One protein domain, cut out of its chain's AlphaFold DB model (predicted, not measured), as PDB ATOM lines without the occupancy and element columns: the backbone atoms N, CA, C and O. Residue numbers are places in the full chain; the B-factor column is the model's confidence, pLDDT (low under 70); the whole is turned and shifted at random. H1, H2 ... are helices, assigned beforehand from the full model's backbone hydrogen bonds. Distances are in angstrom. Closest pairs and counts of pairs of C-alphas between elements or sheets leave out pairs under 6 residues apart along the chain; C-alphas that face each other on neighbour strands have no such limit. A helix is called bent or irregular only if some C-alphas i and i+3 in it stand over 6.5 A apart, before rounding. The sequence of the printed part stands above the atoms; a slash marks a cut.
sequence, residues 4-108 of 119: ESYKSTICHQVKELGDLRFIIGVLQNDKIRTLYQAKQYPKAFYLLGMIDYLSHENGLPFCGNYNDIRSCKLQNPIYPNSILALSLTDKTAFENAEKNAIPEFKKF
ATOM      1  N   GLU A   4     -39.476  37.558  44.132       86.31
ATOM      2  CA  GLU A   4     -39.096  38.663  45.025       86.31
ATOM      3  C   GLU A   4     -39.352  38.335  46.504       86.31
ATOM      4  O   GLU A   4     -38.434  38.414  47.315       86.31
ATOM      5  N   SER A   5     -40.547  37.840  46.861       87.94
ATOM      6  CA  SER A   5     -40.829  37.431  48.249       87.94
ATOM      7  C   SER A   5     -39.927  36.286  48.720       87.94
ATOM      8  O   SER A   5     -39.603  36.189  49.905       87.94
ATOM      9  N   TYR A   6     -39.517  35.404  47.803       91.56
ATOM     10  CA  TYR A   6     -38.556  34.349  48.107       91.56
ATOM     11  C   TYR A   6     -37.168  34.925  48.409       91.56
ATOM     12  O   TYR A   6     -36.582  34.540  49.418       91.56
ATOM     13  N   LYS A   7     -36.674  35.879  47.607       91.25
ATOM     14  CA  LYS A   7     -35.401  36.568  47.871       91.25
ATOM     15  C   LYS A   7     -35.389  37.210  49.256       91.25
ATOM     16  O   LYS A   7     -34.491  36.913  50.041       91.25
ATOM     17  N   SER A   8     -36.427  37.981  49.593       89.44
ATOM     18  CA  SER A   8     -36.562  38.611  50.915       89.44
ATOM     19  C   SER A   8     -36.552  37.580  52.045       89.44
ATOM     20  O   SER A   8     -35.865  37.769  53.043       89.44
ATOM     21  N   THR A   9     -37.255  36.456  51.869       91.56
ATOM     22  CA  THR A   9     -37.276  35.364  52.857       91.56
ATOM     23  C   THR A   9     -35.874  34.798  53.090       91.56
ATOM     24  O   THR A   9     -35.483  34.583  54.232       91.56
ATOM     25  N   ILE A  10     -35.105  34.567  52.023       93.12
ATOM     26  CA  ILE A  10     -33.733  34.062  52.135       93.12
ATOM     27  C   ILE A  10     -32.831  35.073  52.849       93.12
ATOM     28  O   ILE A  10     -32.114  34.682  53.764       93.12
ATOM     29  N   CYS A  11     -32.893  36.359  52.498       90.81
ATOM     30  CA  CYS A  11     -32.083  37.380  53.166       90.81
ATOM     31  C   CYS A  11     -32.425  37.502  54.662       90.81
ATOM     32  O   CYS A  11     -31.521  37.583  55.493       90.81
ATOM     33  N   HIS A  12     -33.712  37.429  55.025       91.12
ATOM     34  CA  HIS A  12     -34.136  37.355  56.427       91.12
ATOM     35  C   HIS A  12     -33.555  36.128  57.137       91.12
ATOM     36  O   HIS A  12     -32.967  36.270  58.205       91.12
ATOM     37  N   GLN A  13     -33.629  34.945  56.520       92.00
ATOM     38  CA  GLN A  13     -33.062  33.719  57.095       92.00
ATOM     39  C   GLN A  13     -31.550  33.818  57.319       92.00
ATOM     40  O   GLN A  13     -31.063  33.365  58.351       92.00
ATOM     41  N   VAL A  14     -30.810  34.416  56.381       93.19
ATOM     42  CA  VAL A  14     -29.368  34.667  56.536       93.19
ATOM     43  C   VAL A  14     -29.114  35.605  57.717       93.19
ATOM     44  O   VAL A  14     -28.258  35.312  58.546       93.19
ATOM     45  N   LYS A  15     -29.894  36.686  57.851       90.50
ATOM     46  CA  LYS A  15     -29.776  37.648  58.959       90.50
ATOM     47  C   LYS A  15     -30.090  37.024  60.325       90.50
ATOM     48  O   LYS A  15     -29.412  37.333  61.297       90.50
ATOM     49  N   GLU A  16     -31.095  36.154  60.406       92.31
ATOM     50  CA  GLU A  16     -31.507  35.500  61.658       92.31
ATOM     51  C   GLU A  16     -30.576  34.353  62.078       92.31
ATOM     52  O   GLU A  16     -30.280  34.186  63.261       92.31
ATOM     53  N   LEU A  17     -30.125  33.533  61.126       92.19
ATOM     54  CA  LEU A  17     -29.304  32.352  61.410       92.19
ATOM     55  C   LEU A  17     -27.806  32.673  61.451       92.19
ATOM     56  O   LEU A  17     -27.058  31.973  62.137       92.19
ATOM     57  N   GLY A  18     -27.379  33.703  60.722       92.50
ATOM     58  CA  GLY A  18     -25.985  33.969  60.392       92.50
ATOM     59  C   GLY A  18     -25.482  33.104  59.232       92.50
ATOM     60  O   GLY A  18     -25.991  32.006  58.974       92.50
ATOM     61  N   ASP A  19     -24.440  33.593  58.558       93.12
ATOM     62  CA  ASP A  19     -23.896  33.040  57.313       93.12
ATOM     63  C   ASP A  19     -23.619  31.526  57.415       93.12
ATOM     64  O   ASP A  19     -24.154  30.730  56.641       93.12
ATOM     65  N   LEU A  20     -22.851  31.096  58.425       92.44
ATOM     66  CA  LEU A  20     -22.427  29.697  58.585       92.44
ATOM     67  C   LEU A  20     -23.597  28.733  58.819       92.44
ATOM     68  O   LEU A  20     -23.667  27.672  58.197       92.44
ATOM     69  N   ARG A  21     -24.528  29.086  59.716       93.88
ATOM     70  CA  ARG A  21     -25.678  28.222  60.038       93.88
ATOM     71  C   ARG A  21     -26.631  28.127  58.855       93.88
ATOM     72  O   ARG A  21     -27.162  27.047  58.599       93.88
ATOM     73  N   PHE A  22     -26.811  29.226  58.121       94.94
ATOM     74  CA  PHE A  22     -27.581  29.222  56.886       94.94
ATOM     75  C   PHE A  22     -26.949  28.293  55.841       94.94
ATOM     76  O   PHE A  22     -27.647  27.432  55.300       94.94
ATOM     77  N   ILE A  23     -25.631  28.402  55.617       93.56
ATOM     78  CA  ILE A  23     -24.904  27.530  54.684       93.56
ATOM     79  C   ILE A  23     -25.107  26.060  55.054       93.56
ATOM     80  O   ILE A  23     -25.593  25.282  54.232       93.56
ATOM     81  N   ILE A  24     -24.805  25.684  56.299       92.75
ATOM     82  CA  ILE A  24     -24.944  24.300  56.773       92.75
ATOM     83  C   ILE A  24     -26.377  23.797  56.567       92.75
ATOM     84  O   ILE A  24     -26.569  22.708  56.025       92.75
ATOM     85  N   GLY A  25     -27.381  24.600  56.930       93.44
ATOM     86  CA  GLY A  25     -28.787  24.228  56.788       93.44
ATOM     87  C   GLY A  25     -29.195  23.968  55.337       93.44
ATOM     88  O   GLY A  25     -29.902  23.000  55.059       93.44
ATOM     89  N   VAL A  26     -28.733  24.782  54.389       93.12
ATOM     90  CA  VAL A  26     -29.023  24.573  52.962       93.12
ATOM     91  C   VAL A  26     -28.331  23.323  52.423       93.12
ATOM     92  O   VAL A  26     -28.964  22.558  51.691       93.12
ATOM     93  N   LEU A  27     -27.065  23.106  52.795       92.06
ATOM     94  CA  LEU A  27     -26.281  21.956  52.346       92.06
ATOM     95  C   LEU A  27     -26.839  20.631  52.886       92.06
ATOM     96  O   LEU A  27     -26.968  19.680  52.122       92.06
ATOM     97  N   GLN A  28     -27.213  20.574  54.168       91.81
ATOM     98  CA  GLN A  28     -27.743  19.361  54.805       91.81
ATOM     99  C   GLN A  28     -29.095  18.915  54.241       91.81
ATOM    100  O   GLN A  28     -29.383  17.724  54.213       91.81
ATOM    101  N   ASN A  29     -29.925  19.859  53.795       90.50
ATOM    102  CA  ASN A  29     -31.262  19.564  53.279       90.50
ATOM    103  C   ASN A  29     -31.300  19.362  51.755       90.50
ATOM    104  O   ASN A  29     -32.386  19.250  51.194       90.50
ATOM    105  N   ASP A  30     -30.145  19.404  51.077       91.38
ATOM    106  CA  ASP A  30     -30.019  19.350  49.609       91.38
ATOM    107  C   ASP A  30     -31.049  20.248  48.885       91.38
ATOM    108  O   ASP A  30     -31.678  19.913  47.869       91.38
ATOM    109  N   LYS A  31     -31.291  21.427  49.478       92.12
ATOM    110  CA  LYS A  31     -32.433  22.283  49.126       92.12
ATOM    111  C   LYS A  31     -32.300  22.827  47.706       92.12
ATOM    112  O   LYS A  31     -33.299  22.989  47.007       92.12
ATOM    113  N   ILE A  32     -31.066  23.073  47.263       94.69
ATOM    114  CA  ILE A  32     -30.751  23.544  45.910       94.69
ATOM    115  C   ILE A  32     -31.132  22.476  44.878       94.69
ATOM    116  O   ILE A  32     -31.824  22.793  43.907       94.69
ATOM    117  N   ARG A  33     -30.755  21.208  45.101       94.44
ATOM    118  CA  ARG A  33     -31.106  20.096  44.206       94.44
ATOM    119  C   ARG A  33     -32.614  19.897  44.138       94.44
ATOM    120  O   ARG A  33     -33.156  19.774  43.042       94.44
ATOM    121  N   THR A  34     -33.285  19.943  45.288       94.94
ATOM    122  CA  THR A  34     -34.746  19.818  45.377       94.94
ATOM    123  C   THR A  34     -35.450  20.890  44.536       94.94
ATOM    124  O   THR A  34     -36.334  20.581  43.736       94.94
ATOM    125  N   LEU A  35     -35.020  22.154  44.644       95.44
ATOM    126  CA  LEU A  35     -35.559  23.256  43.836       95.44
ATOM    127  C   LEU A  35     -35.272  23.070  42.340       95.44
ATOM    128  O   LEU A  35     -36.140  23.341  41.507       95.44
ATOM    129  N   TYR A  36     -34.072  22.601  41.997       94.81
ATOM    130  CA  TYR A  36     -33.661  22.376  40.614       94.81
ATOM    131  C   TYR A  36     -34.472  21.257  39.945       94.81
ATOM    132  O   TYR A  36     -34.983  21.437  38.839       94.81
ATOM    133  N   GLN A  37     -34.663  20.127  40.632       94.88
ATOM    134  CA  GLN A  37     -35.479  19.004  40.157       94.88
ATOM    135  C   GLN A  37     -36.958  19.385  40.017       94.88
ATOM    136  O   GLN A  37     -37.617  18.979  39.062       94.88
ATOM    137  N   ALA A  38     -37.459  20.249  40.905       95.38
ATOM    138  CA  ALA A  38     -38.793  20.838  40.803       95.38
ATOM    139  C   ALA A  38     -38.920  21.910  39.696       95.38
ATOM    140  O   ALA A  38     -39.949  22.582  39.609       95.38
ATOM    141  N   LYS A  39     -37.884  22.106  38.864       94.44
ATOM    142  CA  LYS A  39     -37.802  23.123  37.798       94.44
ATOM    143  C   LYS A  39     -37.980  24.560  38.297       94.44
ATOM    144  O   LYS A  39     -38.272  25.470  37.523       94.44
ATOM    145  N   GLN A  40     -37.765  24.804  39.591       95.06
ATOM    146  CA  GLN A  40     -37.772  26.142  40.178       95.06
ATOM    147  C   GLN A  40     -36.396  26.800  40.010       95.06
ATOM    148  O   GLN A  40     -35.774  27.223  40.985       95.06
ATOM    149  N   TYR A  41     -35.921  26.889  38.764       94.69
ATOM    150  CA  TYR A  41     -34.560  27.324  38.434       94.69
ATOM    151  C   TYR A  41     -34.176  28.687  39.020       94.69
ATOM    152  O   TYR A  41     -33.111  28.759  39.629       94.69
ATOM    153  N   PRO A  42     -35.021  29.741  38.961       94.25
ATOM    154  CA  PRO A  42     -34.672  31.024  39.570       94.25
ATOM    155  C   PRO A  42     -34.368  30.902  41.066       94.25
ATOM    156  O   PRO A  42     -33.394  31.465  41.550       94.25
ATOM    157  N   LYS A  43     -35.161  30.107  41.798       95.25
ATOM    158  CA  LYS A  43     -34.960  29.884  43.236       95.25
ATOM    159  C   LYS A  43     -33.714  29.048  43.511       95.25
ATOM    160  O   LYS A  43     -32.972  29.365  44.432       95.25
ATOM    161  N   ALA A  44     -33.491  27.997  42.719       95.94
ATOM    162  CA  ALA A  44     -32.321  27.135  42.855       95.94
ATOM    163  C   ALA A  44     -31.022  27.925  42.637       95.94
ATOM    164  O   ALA A  44     -30.121  27.870  43.469       95.94
ATOM    165  N   PHE A  45     -30.962  28.713  41.561       96.25
ATOM    166  CA  PHE A  45     -29.814  29.555  41.244       96.25
ATOM    167  C   PHE A  45     -29.625  30.696  42.238       96.25
ATOM    168  O   PHE A  45     -28.494  30.958  42.630       96.25
ATOM    169  N   TYR A  46     -30.705  31.329  42.707       95.19
ATOM    170  CA  TYR A  46     -30.604  32.348  43.751       95.19
ATOM    171  C   TYR A  46     -30.024  31.774  45.046       95.19
ATOM    172  O   TYR A  46     -29.124  32.358  45.636       95.19
ATOM    173  N   LEU A  47     -30.505  30.602  45.475       95.44
ATOM    174  CA  LEU A  47     -30.016  29.959  46.691       95.44
ATOM    175  C   LEU A  47     -28.551  29.521  46.557       95.44
ATOM    176  O   LEU A  47     -27.777  29.696  47.492       95.44
ATOM    177  N   LEU A  48     -28.163  28.991  45.397       95.75
ATOM    178  CA  LEU A  48     -26.777  28.624  45.106       95.75
ATOM    179  C   LEU A  48     -25.859  29.853  45.033       95.75
ATOM    180  O   LEU A  48     -24.773  29.825  45.601       95.75
ATOM    181  N   GLY A  49     -26.310  30.940  44.400       95.00
ATOM    182  CA  GLY A  49     -25.602  32.222  44.373       95.00
ATOM    183  C   GLY A  49     -25.423  32.805  45.772       95.00
ATOM    184  O   GLY A  49     -24.328  33.234  46.109       95.00
ATOM    185  N   MET A  50     -26.451  32.715  46.621       95.06
ATOM    186  CA  MET A  50     -26.377  33.136  48.020       95.06
ATOM    187  C   MET A  50     -25.353  32.316  48.809       95.06
ATOM    188  O   MET A  50     -24.534  32.889  49.513       95.06
ATOM    189  N   ILE A  51     -25.366  30.986  48.689       94.75
ATOM    190  CA  ILE A  51     -24.386  30.127  49.371       94.75
ATOM    191  C   ILE A  51     -22.972  30.450  48.903       94.75
ATOM    192  O   ILE A  51     -22.090  30.612  49.737       94.75
ATOM    193  N   ASP A  52     -22.762  30.565  47.592       94.12
ATOM    194  CA  ASP A  52     -21.446  30.863  47.038       94.12
ATOM    195  C   ASP A  52     -20.966  32.261  47.480       94.12
ATOM    196  O   ASP A  52     -19.808  32.397  47.866       94.12
ATOM    197  N   TYR A  53     -21.855  33.264  47.518       94.38
ATOM    198  CA  TYR A  53     -21.564  34.604  48.047       94.38
ATOM    199  C   TYR A  53     -21.148  34.539  49.520       94.38
ATOM    200  O   TYR A  53     -20.077  35.010  49.887       94.38
ATOM    201  N   LEU A  54     -21.943  33.886  50.372       94.12
ATOM    202  CA  LEU A  54     -21.628  33.763  51.797       94.12
ATOM    203  C   LEU A  54     -20.346  32.954  52.032       94.12
ATOM    204  O   LEU A  54     -19.562  33.295  52.913       94.12
ATOM    205  N   SER A  55     -20.104  31.897  51.253       93.69
ATOM    206  CA  SER A  55     -18.859  31.132  51.321       93.69
ATOM    207  C   SER A  55     -17.652  31.993  50.962       93.69
ATOM    208  O   SER A  55     -16.663  31.949  51.686       93.69
ATOM    209  N   HIS A  56     -17.741  32.803  49.905       93.75
ATOM    210  CA  HIS A  56     -16.671  33.716  49.506       93.75
ATOM    211  C   HIS A  56     -16.384  34.757  50.598       93.75
ATOM    212  O   HIS A  56     -15.241  34.871  51.037       93.75
ATOM    213  N   GLU A  57     -17.420  35.421  51.118       92.44
ATOM    214  CA  GLU A  57     -17.296  36.420  52.193       92.44
ATOM    215  C   GLU A  57     -16.659  35.849  53.470       92.44
ATOM    216  O   GLU A  57     -15.981  36.560  54.208       92.44
ATOM    217  N   ASN A  58     -16.862  34.555  53.736       91.69
ATOM    218  CA  ASN A  58     -16.335  33.868  54.917       91.69
ATOM    219  C   ASN A  58     -15.048  33.061  54.636       91.69
ATOM    220  O   ASN A  58     -14.592  32.326  55.511       91.69
ATOM    221  N   GLY A  59     -14.463  33.155  53.434       92.19
ATOM    222  CA  GLY A  59     -13.243  32.421  53.066       92.19
ATOM    223  C   GLY A  59     -13.400  30.893  53.050       92.19
ATOM    224  O   GLY A  59     -12.433  30.161  53.263       92.19
ATOM    225  N   LEU A  60     -14.619  30.397  52.833       91.81
ATOM    226  CA  LEU A  60     -14.948  28.976  52.823       91.81
ATOM    227  C   LEU A  60     -14.832  28.374  51.417       91.81
ATOM    228  O   LEU A  60     -15.183  29.023  50.429       91.81
ATOM    229  N   PRO A  61     -14.432  27.095  51.301       90.31
ATOM    230  CA  PRO A  61     -14.455  26.397  50.025       90.31
ATOM    231  C   PRO A  61     -15.894  26.185  49.534       90.31
ATOM    232  O   PRO A  61     -16.805  25.888  50.311       90.31
ATOM    233  N   PHE A  62     -16.096  26.266  48.218       89.38
ATOM    234  CA  PHE A  62     -17.397  25.992  47.614       89.38
ATOM    235  C   PHE A  62     -17.749  24.502  47.682       89.38
ATOM    236  O   PHE A  62     -16.928  23.627  47.407       89.38
ATOM    237  N   CYS A  63     -19.014  24.198  47.983       86.81
ATOM    238  CA  CYS A  63     -19.502  22.820  47.995       86.81
ATOM    239  C   CYS A  63     -19.561  22.250  46.568       86.81
ATOM    240  O   CYS A  63     -20.402  22.677  45.775       86.81
ATOM    241  N   GLY A  64     -18.710  21.273  46.241       87.19
ATOM    242  CA  GLY A  64     -18.608  20.683  44.895       87.19
ATOM    243  C   GLY A  64     -19.851  19.926  44.406       87.19
ATOM    244  O   GLY A  64     -20.011  19.739  43.201       87.19
ATOM    245  N   ASN A  65     -20.771  19.559  45.304       88.25
ATOM    246  CA  ASN A  65     -21.973  18.783  44.969       88.25
ATOM    247  C   ASN A  65     -22.896  19.487  43.966       88.25
ATOM    248  O   ASN A  65     -23.673  18.820  43.293       88.25
ATOM    249  N   TYR A  66     -22.808  20.812  43.845       92.88
ATOM    250  CA  TYR A  66     -23.645  21.606  42.942       92.88
ATOM    251  C   TYR A  66     -22.907  22.090  41.690       92.88
ATOM    252  O   TYR A  66     -23.392  22.995  41.016       92.88
ATOM    253  N   ASN A  67     -21.728  21.543  41.373       91.94
ATOM    254  CA  ASN A  67     -20.935  21.985  40.219       91.94
ATOM    255  C   ASN A  67     -21.672  21.827  38.883       91.94
ATOM    256  O   ASN A  67     -21.536  22.680  38.009       91.94
ATOM    257  N   ASP A  68     -22.492  20.787  38.749       93.00
ATOM    258  CA  ASP A  68     -23.362  20.595  37.591       93.00
ATOM    259  C   ASP A  68     -24.376  21.745  37.466       93.00
ATOM    260  O   ASP A  68     -24.496  22.353  36.405       93.00
ATOM    261  N   ILE A  69     -25.017  22.137  38.572       93.69
ATOM    262  CA  ILE A  69     -25.963  23.263  38.606       93.69
ATOM    263  C   ILE A  69     -25.239  24.602  38.387       93.69
ATOM    264  O   ILE A  69     -25.779  25.476  37.710       93.69
ATOM    265  N   ARG A  70     -24.006  24.768  38.892       92.06
ATOM    266  CA  ARG A  70     -23.183  25.978  38.679       92.06
ATOM    267  C   ARG A  70     -22.825  26.218  37.215       92.06
ATOM    268  O   ARG A  70     -22.565  27.360  36.852       92.06
ATOM    269  N   SER A  71     -22.793  25.166  36.397       91.69
ATOM    270  CA  SER A  71     -22.536  25.283  34.958       91.69
ATOM    271  C   SER A  71     -23.749  25.787  34.160       91.69
ATOM    272  O   SER A  71     -23.614  26.167  32.996       91.69
ATOM    273  N   CYS A  72     -24.927  25.837  34.789       93.69
ATOM    274  CA  CYS A  72     -26.167  26.307  34.186       93.69
ATOM    275  C   CYS A  72     -26.437  27.778  34.534       93.69
ATOM    276  O   CYS A  72     -25.998  28.281  35.563       93.69
ATOM    277  N   LYS A  73     -27.227  28.462  33.701       94.12
ATOM    278  CA  LYS A  73     -27.725  29.823  33.955       94.12
ATOM    279  C   LYS A  73     -29.112  30.016  33.354       94.12
ATOM    280  O   LYS A  73     -29.530  29.240  32.494       94.12
ATOM    281  N   LEU A  74     -29.827  31.054  33.785       94.00
ATOM    282  CA  LEU A  74     -31.109  31.417  33.178       94.00
ATOM    283  C   LEU A  74     -30.905  31.946  31.756       94.00
ATOM    284  O   LEU A  74     -29.903  32.596  31.469       94.00
ATOM    285  N   GLN A  75     -31.865  31.697  30.866       93.00
ATOM    286  CA  GLN A  75     -31.796  32.200  29.490       93.00
ATOM    287  C   GLN A  75     -31.875  33.731  29.440       93.00
ATOM    288  O   GLN A  75     -31.094  34.357  28.730       93.00
ATOM    289  N   ASN A  76     -32.781  34.317  30.227       92.00
ATOM    290  CA  ASN A  76     -32.990  35.758  30.308       92.00
ATOM    291  C   ASN A  76     -32.578  36.281  31.692       92.00
ATOM    292  O   ASN A  76     -32.845  35.594  32.685       92.00
ATOM    293  N   PRO A  77     -31.965  37.476  31.772       92.69
ATOM    294  CA  PRO A  77     -31.651  38.116  33.040       92.69
ATOM    295  C   PRO A  77     -32.908  38.445  33.841       92.69
ATOM    296  O   PRO A  77     -33.899  38.942  33.302       92.69
ATOM    297  N   ILE A  78     -32.854  38.170  35.141       93.25
ATOM    298  CA  ILE A  78     -33.861  38.606  36.104       93.25
ATOM    299  C   ILE A  78     -33.349  39.869  36.783       93.25
ATOM    300  O   ILE A  78     -32.300  39.854  37.431       93.25
ATOM    301  N   TYR A  79     -34.132  40.936  36.655       90.31
ATOM    302  CA  TYR A  79     -33.899  42.208  37.322       90.31
ATOM    303  C   TYR A  79     -34.817  42.356  38.544       90.31
ATOM    304  O   TYR A  79     -35.978  41.942  38.474       90.31
ATOM    305  N   PRO A  80     -34.337  42.964  39.641       88.38
ATOM    306  CA  PRO A  80     -35.167  43.329  40.778       88.38
ATOM    307  C   PRO A  80     -36.239  44.339  40.372       88.38
ATOM    308  O   PRO A  80     -36.017  45.184  39.499       88.38
ATOM    309  N   ASN A  81     -37.376  44.315  41.066       87.38
ATOM    310  CA  ASN A  81     -38.465  45.261  40.813       87.38
ATOM    311  C   ASN A  81     -38.026  46.726  40.956       87.38
ATOM    312  O   ASN A  81     -38.514  47.583  40.224       87.38
ATOM    313  N   SER A  82     -37.086  47.014  41.861       86.88
ATOM    314  CA  SER A  82     -36.515  48.353  42.043       86.88
ATOM    315  C   SER A  82     -35.795  48.854  40.788       86.88
ATOM    316  O   SER A  82     -35.999  49.998  40.391       86.88
ATOM    317  N   ILE A  83     -35.019  47.995  40.117       89.69
ATOM    318  CA  ILE A  83     -34.327  48.334  38.866       89.69
ATOM    319  C   ILE A  83     -35.322  48.484  37.718       89.69
ATOM    320  O   ILE A  83     -35.207  49.423  36.934       89.69
ATOM    321  N   LEU A  84     -36.330  47.611  37.641       90.19
ATOM    322  CA  LEU A  84     -37.397  47.737  36.644       90.19
ATOM    323  C   LEU A  84     -38.147  49.066  36.797       90.19
ATOM    324  O   LEU A  84     -38.354  49.763  35.808       90.19
ATOM    325  N   ALA A  85     -38.498  49.455  38.025       90.25
ATOM    326  CA  ALA A  85     -39.145  50.735  38.295       90.25
ATOM    327  C   ALA A  85     -38.231  51.926  37.966       90.25
ATOM    328  O   ALA A  85     -38.673  52.866  37.309       90.25
ATOM    329  N   LEU A  86     -36.954  51.866  38.361       90.62
ATOM    330  CA  LEU A  86     -35.971  52.911  38.061       90.62
ATOM    331  C   LEU A  86     -35.746  53.064  36.551       90.62
ATOM    332  O   LEU A  86     -35.599  54.180  36.067       90.62
ATOM    333  N   SER A  87     -35.797  51.970  35.785       91.44
ATOM    334  CA  SER A  87     -35.621  52.006  34.327       91.44
ATOM    335  C   SER A  87     -36.687  52.817  33.582       91.44
ATOM    336  O   SER A  87     -36.454  53.261  32.458       91.44
ATOM    337  N   LEU A  88     -37.850  53.047  34.209       92.00
ATOM    338  CA  LEU A  88     -38.913  53.881  33.646       92.00
ATOM    339  C   LEU A  88     -38.544  55.370  33.640       92.00
ATOM    340  O   LEU A  88     -39.085  56.125  32.833       92.00
ATOM    341  N   THR A  89     -37.645  55.796  34.529       92.94
ATOM    342  CA  THR A  89     -37.224  57.197  34.677       92.94
ATOM    343  C   THR A  89     -35.762  57.414  34.290       92.94
ATOM    344  O   THR A  89     -35.420  58.494  33.813       92.94
ATOM    345  N   ASP A  90     -34.915  56.392  34.423       92.38
ATOM    346  CA  ASP A  90     -33.490  56.423  34.108       92.38
ATOM    347  C   ASP A  90     -33.100  55.280  33.160       92.38
ATOM    348  O   ASP A  90     -33.061  54.104  33.523       92.38
ATOM    349  N   LYS A  91     -32.727  55.637  31.928       88.75
ATOM    350  CA  LYS A  91     -32.315  54.675  30.894       88.75
ATOM    351  C   LYS A  91     -30.996  53.965  31.215       88.75
ATOM    352  O   LYS A  91     -30.726  52.921  30.630       88.75
ATOM    353  N   THR A  92     -30.189  54.500  32.133       92.44
ATOM    354  CA  THR A  92     -28.911  53.904  32.555       92.44
ATOM    355  C   THR A  92     -29.072  52.880  33.683       92.44
ATOM    356  O   THR A  92     -28.110  52.197  34.035       92.44
ATOM    357  N   ALA A  93     -30.290  52.711  34.221       91.00
ATOM    358  CA  ALA A  93     -30.569  51.839  35.361       91.00
ATOM    359  C   ALA A  93     -30.106  50.389  35.148       91.00
ATOM    360  O   ALA A  93     -29.487  49.808  36.038       91.00
ATOM    361  N   PHE A  94     -30.359  49.812  33.968       90.56
ATOM    362  CA  PHE A  94     -29.943  48.441  33.656       90.56
ATOM    363  C   PHE A  94     -28.422  48.300  33.605       90.56
ATOM    364  O   PHE A  94     -27.872  47.428  34.272       90.56
ATOM    365  N   GLU A  95     -27.734  49.190  32.886       91.31
ATOM    366  CA  GLU A  95     -26.272  49.152  32.773       91.31
ATOM    367  C   GLU A  95     -25.596  49.321  34.138       91.31
ATOM    368  O   GLU A  95     -24.629  48.625  34.458       91.31
ATOM    369  N   ASN A  96     -26.113  50.230  34.966       91.12
ATOM    370  CA  ASN A  96     -25.608  50.452  36.315       91.12
ATOM    371  C   ASN A  96     -25.862  49.233  37.210       91.12
ATOM    372  O   ASN A  96     -24.963  48.826  37.947       91.12
ATOM    373  N   ALA A  97     -27.039  48.612  37.124       91.50
ATOM    374  CA  ALA A  97     -27.347  47.403  37.880       91.50
ATOM    375  C   ALA A  97     -26.437  46.236  37.474       91.50
ATOM    376  O   ALA A  97     -25.885  45.559  38.332       91.50
ATOM    377  N   GLU A  98     -26.209  46.031  36.176       91.38
ATOM    378  CA  GLU A  98     -25.325  44.972  35.690       91.38
ATOM    379  C   GLU A  98     -23.862  45.185  36.096       91.38
ATOM    380  O   GLU A  98     -23.160  44.209  36.380       91.38
ATOM    381  N   LYS A  99     -23.381  46.436  36.127       92.00
ATOM    382  CA  LYS A  99     -22.015  46.771  36.568       92.00
ATOM    383  C   LYS A  99     -21.798  46.490  38.052       92.00
ATOM    384  O   LYS A  99     -20.732  46.005  38.412       92.00
ATOM    385  N   ASN A 100     -22.802  46.770  38.879       91.50
ATOM    386  CA  ASN A 100     -22.717  46.623  40.333       91.50
ATOM    387  C   ASN A 100     -23.262  45.280  40.848       91.50
ATOM    388  O   ASN A 100     -23.259  45.041  42.051       91.50
ATOM    389  N   ALA A 101     -23.743  44.404  39.963       93.44
ATOM    390  CA  ALA A 101     -24.291  43.115  40.359       93.44
ATOM    391  C   ALA A 101     -23.229  42.214  41.001       93.44
ATOM    392  O   ALA A 101     -22.125  42.047  40.475       93.44
ATOM    393  N   ILE A 102     -23.621  41.566  42.093       93.62
ATOM    394  CA  ILE A 102     -22.818  40.601  42.835       93.62
ATOM    395  C   ILE A 102     -22.447  39.434  41.894       93.62
ATOM    396  O   ILE A 102     -23.351  38.801  41.322       93.62
ATOM    397  N   PRO A 103     -21.148  39.120  41.710       93.44
ATOM    398  CA  PRO A 103     -20.682  38.138  40.725       93.44
ATOM    399  C   PRO A 103     -21.344  36.758  40.844       93.44
ATOM    400  O   PRO A 103     -21.673  36.125  39.835       93.44
ATOM    401  N   GLU A 104     -21.588  36.302  42.073       94.25
ATOM    402  CA  GLU A 104     -22.159  34.995  42.395       94.25
ATOM    403  C   GLU A 104     -23.632  34.861  41.986       94.25
ATOM    404  O   GLU A 104     -24.093  33.750  41.723       94.25
ATOM    405  N   PHE A 105     -24.362  35.970  41.865       94.69
ATOM    406  CA  PHE A 105     -25.719  35.986  41.310       94.69
ATOM    407  C   PHE A 105     -25.692  36.264  39.808       94.69
ATOM    408  O   PHE A 105     -26.382  35.592  39.033       94.69
ATOM    409  N   LYS A 106     -24.824  37.190  39.377       93.94
ATOM    410  CA  LYS A 106     -24.685  37.594  37.975       93.94
ATOM    411  C   LYS A 106     -24.360  36.412  37.063       93.94
ATOM    412  O   LYS A 106     -24.920  36.320  35.973       93.94
ATOM    413  N   LYS A 107     -23.533  35.460  37.515       94.25
ATOM    414  CA  LYS A 107     -23.221  34.231  36.752       94.25
ATOM    415  C   LYS A 107     -24.463  33.426  36.349       94.25
ATOM    416  O   LYS A 107     -24.449  32.751  35.324       94.25
ATOM    417  N   PHE A 108     -25.546  33.534  37.120       95.12
ATOM    418  CA  PHE A 108     -26.818  32.863  36.863       95.12
ATOM    419  C   PHE A 108     -27.834  33.718  36.105       95.12
ATOM    420  O   PHE A 108     -28.983  33.292  35.967       95.12
TER     421      PHE A 108
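This is residues 4 to 108 of the 119 residues of an uncharacterized protein of Ruminococcus sp. AF14-5 (UniProt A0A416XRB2). One long helix, H4, forms the middle of a body in which H1, H2, H3, H5 and the short H8 pack round it, while H6 and H7 make a small second lobe at one end of the longest axis. The stretch from 71 to 80 leads out to that lobe, and residues 101 and 102 lead back from it to H8. The printed part has 105 residues with eight named helices, H1 to H8 in chain order, and no named strand; the class is all helix. It is compact, with a radius of gyration of the C-alphas of 14.4 A, yet elongated, spanning 44 by 28 by 24 A.

H4, residues 41 to 57, is 23.9 A long and begins at C-alpha 41 (-34.560, 27.324, 38.434). H1, residues 4 to 17, is 20.1 A long and begins at C-alpha 4 (-39.096, 38.663, 45.025); H2, residues 19 to 28, is 14.4 A long. The others are H3, 31 to 37; H5, 64 to 70; H6, 81 to 87; H7, 93 to 100; and H8, 103 to 106, ending at C-alpha 106 (-24.685, 37.594, 37.975). H5 is irregular: C-alphas 65 and 68 are 7.7 A apart.

H4 is the hub, touching five helices. H3 forms a helical hairpin with it, at a shallow tilt of 32 degrees, opposite ways; the closest C-alphas, Ile 32 and Ala 44, are 5.0 A apart. H2 touches residues 51 to 55 of H4 at a steep tilt of 47 degrees, closest at C-alphas Ile 23 and Ile 51, 5.9 A. H8 touches H4 at C-alphas Gly 49 and Glu 104, 4.8 A, the closest pair. H5 touches residues 45 to 48 of H4, closest at C-alphas Leu 48 and Arg 70, 7.8 A. H1 only just touches H4, with 3 pairs of C-alphas within 8 A, the closest Tyr 6 and Lys 43 at 7.5 A. H6 touches H7 at a steep tilt of 61 degrees, closest at C-alphas Ser 87 and Ala 93, 5.2 A; both are apart from H4. Every O i to N i+4 pair is within hydrogen-bond range in H1, H2, H3, H4, H6 and H7; H5 has 1 of 3, beside 3 of 4 O i to N i+3 pairs, and H8 is too short for an O i to N i+4 pair.

The two C-alphas farthest apart, Gln 28 and Thr 89, are 43.9 A apart. The printed part has no cut and no long link. The mean pLDDT of the printed part is 92.5, and no printed residue is under 70.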